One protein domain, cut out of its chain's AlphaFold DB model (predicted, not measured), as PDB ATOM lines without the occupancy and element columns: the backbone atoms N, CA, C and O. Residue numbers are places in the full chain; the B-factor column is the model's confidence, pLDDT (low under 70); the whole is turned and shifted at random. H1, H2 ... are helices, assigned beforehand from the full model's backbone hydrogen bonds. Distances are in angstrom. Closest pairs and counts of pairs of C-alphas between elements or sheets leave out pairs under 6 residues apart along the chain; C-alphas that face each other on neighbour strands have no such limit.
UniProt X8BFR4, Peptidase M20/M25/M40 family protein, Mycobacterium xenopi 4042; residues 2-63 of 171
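AT A GLANCE: This is residues 2 to 63 of the 171 residues of the protein "Peptidase M20/M25/M40 family protein" of Mycobacterium xenopi 4042 (UniProt X8BFR4). A loose, open arrangement: one long helix, H1, runs along one side, and from its far end a long unnamed stretch, residues 19 to 41, folds back to two short helices, H2 and H3, that meet at a corner away from H1. After H3 the last residues, 54 to 63, run back past the link toward the side where H1 begins. The printed part has 62 residues with three named helices, in the order H1, H2, H3, and no named strand. The class is all helix, though under half of the residues, 28 of 62, are in named elements. The whole is loose, with a radius of gyration of the C-alphas of 13.4 A and spans of 37 by 27 by 16 A.

HOW THE PARTS SIT: H1, residues 2 to 18, touches no helix. It is apart from H2, residues 42 to 48, and from H3, residues 50 to 53. H2 and H3 are close but not clearly touching; their closest C-alphas, those of Val 46 and Phe 53, are 7.8 A apart. In H1 and H2 every O i to N i+4 pair is within hydrogen-bond range, and H3 is too short for such a pair.

IN THESE COORDINATES: H1 begins at C-alpha 2, (158.727, 149.657, 149.919), and ends at C-alpha 18, (150.895, 126.609, 151.308), 24.4 A away. H2 measures 10.1 A from C-alpha 42 to C-alpha 48. H3 measures 5.5 A and ends at C-alpha 53, (140.290, 146.565, 137.198).

THE WHOLE: The two C-alphas farthest apart, those of Gly 19 and Asn 36, are 38.1 A apart. Residues 13 to 19, of which 13 to 18 belong to H1, stand free. The link from H1 to H2 is long, with 23 residues, and that from H2 to H3 is tight. The printed part has no cut. Its mean pLDDT is 92.0, and of the printed residues Val 63 is under 70.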
ATOM      1  N   LYS A   2     158.038 150.922 150.293       88.94
ATOM      2  CA  LYS A   2     158.727 149.657 149.919       88.94
ATOM      3  C   LYS A   2     158.366 148.475 150.831       88.94
ATOM      4  O   LYS A   2     158.320 147.339 150.362       88.94
ATOM      5  N   ASP A   3     158.079 148.750 152.100       89.44
ATOM      6  CA  ASP A   3     157.761 147.721 153.092       89.44
ATOM      7  C   ASP A   3     156.428 147.028 152.785       89.44
ATOM      8  O   ASP A   3     156.370 145.797 152.790       89.44
ATOM      9  N   MET A   4     155.389 147.788 152.414       88.81
ATOM     10  CA  MET A   4     154.085 147.236 152.021       88.81
ATOM     11  C   MET A   4     154.202 146.332 150.788       88.81
ATOM     12  O   MET A   4     153.682 145.218 150.785       88.81
ATOM     13  N   ILE A   5     154.959 146.763 149.771       92.88
ATOM     14  CA  ILE A   5     155.251 145.941 148.585       92.88
ATOM     15  C   ILE A   5     155.921 144.624 149.001       92.88
ATOM     16  O   ILE A   5     155.518 143.546 148.557       92.88
ATOM     17  N   GLY A   6     156.914 144.693 149.894       94.50
ATOM     18  CA  GLY A   6     157.574 143.512 150.448       94.50
ATOM     19  C   GLY A   6     156.593 142.566 151.148       94.50
ATOM     20  O   GLY A   6     156.594 141.365 150.870       94.50
ATOM     21  N   MET A   7     155.718 143.098 152.002       93.50
ATOM     22  CA  MET A   7     154.691 142.323 152.706       93.50
ATOM     23  C   MET A   7     153.708 141.649 151.740       93.50
ATOM     24  O   MET A   7     153.454 140.451 151.873       93.50
ATOM     25  N   MET A   8     153.204 142.370 150.735       94.56
ATOM     26  CA  MET A   8     152.298 141.827 149.715       94.56
ATOM     27  C   MET A   8     152.936 140.663 148.945       94.56
ATOM     28  O   MET A   8     152.325 139.604 148.788       94.56
ATOM     29  N   ILE A   9     154.196 140.820 148.523       95.62
ATOM     30  CA  ILE A   9     154.944 139.760 147.832       95.62
ATOM     31  C   ILE A   9     155.132 138.545 148.748       95.62
ATOM     32  O   ILE A   9     154.990 137.404 148.299       95.62
ATOM     33  N   VAL A  10     155.430 138.753 150.034       96.81
ATOM     34  CA  VAL A  10     155.545 137.658 151.011       96.81
ATOM     35  C   VAL A  10     154.224 136.901 151.152       96.81
ATOM     36  O   VAL A  10     154.244 135.669 151.127       96.81
ATOM     37  N   VAL A  11     153.085 137.597 151.224       94.94
ATOM     38  CA  VAL A  11     151.752 136.972 151.283       94.94
ATOM     39  C   VAL A  11     151.469 136.151 150.023       94.94
ATOM     40  O   VAL A  11     151.126 134.972 150.130       94.94
ATOM     41  N   ALA A  12     151.700 136.713 148.832       95.50
ATOM     42  CA  ALA A  12     151.510 136.001 147.567       95.50
ATOM     43  C   ALA A  12     152.371 134.723 147.491       95.50
ATOM     44  O   ALA A  12     151.890 133.642 147.133       95.50
ATOM     45  N   ARG A  13     153.644 134.812 147.905       96.94
ATOM     46  CA  ARG A  13     154.540 133.648 147.984       96.94
ATOM     47  C   ARG A  13     154.054 132.618 148.998       96.94
ATOM     48  O   ARG A  13     154.161 131.421 148.730       96.94
ATOM     49  N   GLN A  14     153.539 133.055 150.144       97.50
ATOM     50  CA  GLN A  14     153.028 132.164 151.179       97.50
ATOM     51  C   GLN A  14     151.797 131.395 150.698       97.50
ATOM     52  O   GLN A  14     151.763 130.175 150.866       97.50
ATOM     53  N   PHE A  15     150.840 132.053 150.037       96.88
ATOM     54  CA  PHE A  15     149.685 131.369 149.446       96.88
ATOM     55  C   PHE A  15     150.116 130.281 148.476       96.88
ATOM     56  O   PHE A  15     149.660 129.139 148.581       96.88
ATOM     57  N   ARG A  16     151.081 130.587 147.600       96.25
ATOM     58  CA  ARG A  16     151.576 129.574 146.677       96.25
ATOM     59  C   ARG A  16     152.273 128.425 147.402       96.25
ATOM     60  O   ARG A  16     151.986 127.267 147.126       96.25
ATOM     61  N   ARG A  17     153.158 128.701 148.358       97.94
ATOM     62  CA  ARG A  17     153.860 127.639 149.103       97.94
ATOM     63  C   ARG A  17     152.911 126.743 149.901       97.94
ATOM     64  O   ARG A  17     153.158 125.546 149.982       97.94
ATOM     65  N   ALA A  18     151.853 127.315 150.466       98.06
ATOM     66  CA  ALA A  18     150.895 126.609 151.308       98.06
ATOM     67  C   ALA A  18     149.738 125.956 150.532       98.06
ATOM     68  O   ALA A  18     148.904 125.298 151.142       98.06
ATOM     69  N   GLY A  19     149.653 126.130 149.206       97.19
ATOM     70  CA  GLY A  19     148.520 125.594 148.443       97.19
ATOM     71  C   GLY A  19     147.206 126.345 148.651       97.19
ATOM     72  O   GLY A  19     146.156 125.810 148.317       97.19
ATOM     73  N   ILE A  20     147.252 127.564 149.190       97.69
ATOM     74  CA  ILE A  20     146.058 128.351 149.500       97.69
ATOM     75  C   ILE A  20     145.580 129.047 148.226       97.69
ATOM     76  O   ILE A  20     146.339 129.784 147.594       97.69
ATOM     77  N   VAL A  21     144.314 128.828 147.882       96.25
ATOM     78  CA  VAL A  21     143.597 129.565 146.839       96.25
ATOM     79  C   VAL A  21     142.562 130.443 147.544       96.25
ATOM     80  O   VAL A  21     141.658 129.899 148.182       96.25
ATOM     81  N   PRO A  22     142.710 131.778 147.507       93.75
ATOM     82  CA  PRO A  22     141.717 132.674 148.080       93.75
ATOM     83  C   PRO A  22     140.348 132.494 147.403       93.75
ATOM     84  O   PRO A  22     140.287 132.160 146.222       93.75
ATOM     85  N   PRO A  23     139.240 132.746 148.118       93.88
ATOM     86  CA  PRO A  23     137.890 132.607 147.565       93.88
ATOM     87  C   PRO A  23     137.542 133.673 146.512       93.88
ATOM     88  O   PRO A  23     136.479 133.598 145.901       93.88
ATOM     89  N   ARG A  24     138.400 134.683 146.330       93.00
ATOM     90  CA  ARG A  24     138.258 135.763 145.349       93.00
ATOM     91  C   ARG A  24     139.584 135.982 144.634       93.00
ATOM     92  O   ARG A  24     140.643 135.741 145.218       93.00
ATOM     93  N   ASP A  25     139.511 136.488 143.411       92.62
ATOM     94  CA  ASP A  25     140.697 136.886 142.665       92.62
ATOM     95  C   ASP A  25     141.399 138.059 143.354       92.62
ATOM     96  O   ASP A  25     140.763 138.972 143.883       92.62
ATOM     97  N   LEU A  26     142.732 138.011 143.365       93.25
ATOM     98  CA  LEU A  26     143.576 139.060 143.924       93.25
ATOM     99  C   LEU A  26     144.377 139.710 142.801       93.25
ATOM    100  O   LEU A  26     145.175 139.045 142.137       93.25
ATOM    101  N   VAL A  27     144.210 141.020 142.638       94.00
ATOM    102  CA  VAL A  27     145.007 141.838 141.721       94.00
ATOM    103  C   VAL A  27     146.052 142.600 142.530       94.00
ATOM    104  O   VAL A  27     145.719 143.423 143.380       94.00
ATOM    105  N   PHE A  28     147.331 142.330 142.269       93.62
ATOM    106  CA  PHE A  28     148.439 143.085 142.858       93.62
ATOM    107  C   PHE A  28     148.847 144.212 141.906       93.62
ATOM    108  O   PHE A  28     149.508 143.964 140.897       93.62
ATOM    109  N   ALA A  29     148.464 145.446 142.231       92.88
ATOM    110  CA  ALA A  29     148.830 146.635 141.466       92.88
ATOM    111  C   ALA A  29     149.996 147.373 142.141       92.88
ATOM    112  O   ALA A  29     149.848 147.938 143.222       92.88
ATOM    113  N   PHE A  30     151.158 147.388 141.487       92.31
ATOM    114  CA  PHE A  30     152.324 148.153 141.930       92.31
ATOM    115  C   PHE A  30     152.484 149.380 141.036       92.31
ATOM    116  O   PHE A  30     153.008 149.284 139.926       92.31
ATOM    117  N   VAL A  31     152.000 150.523 141.512       90.62
ATOM    118  CA  VAL A  31     152.054 151.793 140.778       90.62
ATOM    119  C   VAL A  31     153.219 152.653 141.261       90.62
ATOM    120  O   VAL A  31     153.601 152.619 142.429       90.62
ATOM    121  N   ALA A  32     153.806 153.411 140.338       83.75
ATOM    122  CA  ALA A  32     154.804 154.426 140.649       83.75
ATOM    123  C   ALA A  32     154.119 155.790 140.819       83.75
ATOM    124  O   ALA A  32     153.036 155.969 140.285       83.75
ATOM    125  N   ASP A  33     154.793 156.739 141.477       85.44
ATOM    126  CA  ASP A  33     154.421 158.166 141.568       85.44
ATOM    127  C   ASP A  33     153.410 158.623 142.639       85.44
ATOM    128  O   ASP A  33     153.029 159.793 142.618       85.44
ATOM    129  N   GLU A  34     153.046 157.788 143.617       84.19
ATOM    130  CA  GLU A  34     152.167 158.214 144.727       84.19
ATOM    131  C   GLU A  34     152.696 159.483 145.432       84.19
ATOM    132  O   GLU A  34     151.976 160.478 145.499       84.19
ATOM    133  N   GLU A  35     153.995 159.529 145.754       83.00
ATOM    134  CA  GLU A  35     154.687 160.699 146.339       83.00
ATOM    135  C   GLU A  35     154.637 161.963 145.449       83.00
ATOM    136  O   GLU A  35     154.979 163.066 145.874       83.00
ATOM    137  N   ASN A  36     154.244 161.809 144.182       83.81
ATOM    138  CA  ASN A  36     154.111 162.875 143.193       83.81
ATOM    139  C   ASN A  36     152.663 163.015 142.670       83.81
ATOM    140  O   ASN A  36     152.420 163.664 141.645       83.81
ATOM    141  N   GLY A  37     151.697 162.444 143.400       83.19
ATOM    142  CA  GLY A  37     150.265 162.662 143.232       83.19
ATOM    143  C   GLY A  37     149.527 161.702 142.295       83.19
ATOM    144  O   GLY A  37     148.437 162.060 141.855       83.19
ATOM    145  N   GLY A  38     150.075 160.533 141.948       88.50
ATOM    146  CA  GLY A  38     149.289 159.455 141.320       88.50
ATOM    147  C   GLY A  38     149.024 159.592 139.811       88.50
ATOM    148  O   GLY A  38     148.357 158.737 139.224       88.50
ATOM    149  N   LYS A  39     149.471 160.683 139.170       90.00
ATOM    150  CA  LYS A  39     148.995 161.099 137.836       90.00
ATOM    151  C   LYS A  39     149.393 160.150 136.715       90.00
ATOM    152  O   LYS A  39     148.598 159.935 135.808       90.00
ATOM    153  N   LEU A  40     150.623 159.652 136.741       90.31
ATOM    154  CA  LEU A  40     151.151 158.699 135.763       90.31
ATOM    155  C   LEU A  40     151.065 157.254 136.277       90.31
ATOM    156  O   LEU A  40     151.269 156.327 135.496       90.31
ATOM    157  N   GLY A  41     150.767 157.068 137.564       92.06
ATOM    158  CA  GLY A  41     150.488 155.780 138.186       92.06
ATOM    159  C   GLY A  41     149.010 155.397 138.112       92.06
ATOM    160  O   GLY A  41     148.487 155.034 137.057       92.06
ATOM    161  N   SER A  42     148.336 155.433 139.262       91.31
ATOM    162  CA  SER A  42     146.967 154.932 139.422       91.31
ATOM    163  C   SER A  42     145.941 155.682 138.569       91.31
ATOM    164  O   SER A  42     145.099 155.035 137.952       91.31
ATOM    165  N   HIS A  43     146.027 157.013 138.475       92.81
ATOM    166  CA  HIS A  43     145.055 157.806 137.712       92.81
ATOM    167  C   HIS A  43     145.107 157.454 136.228       92.81
ATOM    168  O   HIS A  43     144.080 157.184 135.611       92.81
ATOM    169  N   TRP A  44     146.316 157.372 135.665       94.88
ATOM    170  CA  TRP A  44     146.484 157.017 134.263       94.88
ATOM    171  C   TRP A  44     145.922 155.626 133.955       94.88
ATOM    172  O   TRP A  44     145.267 155.456 132.928       94.88
ATOM    173  N   LEU A  45     146.148 154.642 134.836       95.12
ATOM    174  CA  LEU A  45     145.621 153.287 134.656       95.12
ATOM    175  C   LEU A  45     144.093 153.260 134.685       95.12
ATOM    176  O   LEU A  45     143.502 152.609 133.832       95.12
ATOM    177  N   VAL A  46     143.458 153.973 135.616       93.00
ATOM    178  CA  VAL A  46     141.990 154.058 135.670       93.00
ATOM    179  C   VAL A  46     141.434 154.712 134.401       93.00
ATOM    180  O   VAL A  46     140.472 154.205 133.828       93.00
ATOM    181  N   ASP A  47     142.072 155.779 133.918       95.75
ATOM    182  CA  ASP A  47     141.596 156.527 132.750       95.75
ATOM    183  C   ASP A  47     141.835 155.791 131.417       95.75
ATOM    184  O   ASP A  47     141.023 155.891 130.497       95.75
ATOM    185  N   ASN A  48     142.954 155.071 131.280       97.12
ATOM    186  CA  ASN A  48     143.405 154.518 129.992       97.12
ATOM    187  C   ASN A  48     143.303 152.995 129.907       97.12
ATOM    188  O   ASN A  48     143.271 152.453 128.803       97.12
ATOM    189  N   ARG A  49     143.309 152.303 131.048       95.94
ATOM    190  CA  ARG A  49     143.286 150.839 131.162       95.94
ATOM    191  C   ARG A  49     142.303 150.356 132.245       95.94
ATOM    192  O   ARG A  49     142.692 149.556 133.100       95.94
ATOM    193  N   PRO A  50     141.033 150.817 132.226       95.38
ATOM    194  CA  PRO A  50     140.034 150.391 133.207       95.38
ATOM    195  C   PRO A  50     139.791 148.875 133.175       95.38
ATOM    196  O   PRO A  50     139.478 148.295 134.207       95.38
ATOM    197  N   ASP A  51     140.044 148.234 132.028       96.19
ATOM    198  CA  ASP A  51     139.968 146.784 131.824       96.19
ATOM    199  C   ASP A  51     140.829 145.980 132.813       96.19
ATOM    200  O   ASP A  51     140.507 144.844 133.151       96.19
ATOM    201  N   LEU A  52     141.917 146.567 133.324       94.38
ATOM    202  CA  LEU A  52     142.776 145.925 134.325       94.38
ATOM    203  C   LEU A  52     142.114 145.802 135.705       94.38
ATOM    204  O   LEU A  52     142.613 145.060 136.553       94.38
ATOM    205  N   PHE A  53     141.026 146.535 135.937       93.75
ATOM    206  CA  PHE A  53     140.290 146.565 137.198       93.75
ATOM    207  C   PHE A  53     138.891 145.951 137.075       93.75
ATOM    208  O   PHE A  53     138.103 146.030 138.018       93.75
ATOM    209  N   ASP A  54     138.575 145.310 135.948       93.44
ATOM    210  CA  ASP A  54     137.289 144.646 135.752       93.44
ATOM    211  C   ASP A  54     137.054 143.588 136.844       93.44
ATOM    212  O   ASP A  54     137.860 142.686 137.068       93.44
ATOM    213  N   GLY A  55     135.932 143.713 137.557       92.94
ATOM    214  CA  GLY A  55     135.575 142.824 138.668       92.94
ATOM    215  C   GLY A  55     136.272 143.125 140.001       92.94
ATOM    216  O   GLY A  55     135.947 142.487 141.005       92.94
ATOM    217  N   VAL A  56     137.174 144.112 140.055       94.75
ATOM    218  CA  VAL A  56     137.755 144.602 141.312       94.75
ATOM    219  C   VAL A  56     136.733 145.495 142.015       94.75
ATOM    220  O   VAL A  56     136.390 146.572 141.536       94.75
ATOM    221  N   THR A  57     136.232 145.041 143.163       94.19
ATOM    222  CA  THR A  57     135.218 145.762 143.953       94.19
ATOM    223  C   THR A  57     135.803 146.511 145.147       94.19
ATOM    224  O   THR A  57     135.204 147.473 145.620       94.19
ATOM    225  N   GLU A  58     136.975 146.100 145.628       91.75
ATOM    226  CA  GLU A  58     137.649 146.694 146.778       91.75
ATOM    227  C   GLU A  58     139.150 146.825 146.503       91.75
ATOM    228  O   GLU A  58     139.758 145.964 145.864       91.75
ATOM    229  N   ALA A  59     139.756 147.884 147.036       90.19
ATOM    230  CA  ALA A  59     141.195 148.099 147.003       90.19
ATOM    231  C   ALA A  59     141.735 148.192 148.433       90.19
ATOM    232  O   ALA A  59     141.152 148.859 149.286       90.19
ATOM    233  N   VAL A  60     142.859 147.523 148.685       88.88
ATOM    234  CA  VAL A  60     143.578 147.578 149.963       88.88
ATOM    235  C   VAL A  60     144.953 148.173 149.694       88.88
ATOM    236  O   VAL A  60     145.783 147.552 149.027       88.88
ATOM    237  N   GLY A  61     145.155 149.396 150.176       85.00
ATOM    238  CA  GLY A  61     146.383 150.163 149.999       85.00
ATOM    239  C   GLY A  61     147.335 150.077 151.189       85.00
ATOM    240  O   GLY A  61     147.137 149.314 152.136       85.00
ATOM    241  N   GLU A  62     148.399 150.870 151.112       79.00
ATOM    242  CA  GLU A  62     149.238 151.169 152.271       79.00
ATOM    243  C   GLU A  62     148.490 152.083 153.246       79.00
ATOM    244  O   GLU A  62     147.520 152.727 152.873       79.00
ATOM    245  N   VAL A  63     148.967 152.135 154.491       66.75
ATOM    246  CA  VAL A  63     148.389 152.926 155.582       66.75
ATOM    247  C   VAL A  63     146.982 152.435 155.955       66.75
ATOM    248  O   VAL A  63     145.958 152.928 155.519       66.75
TER     249      VAL A  63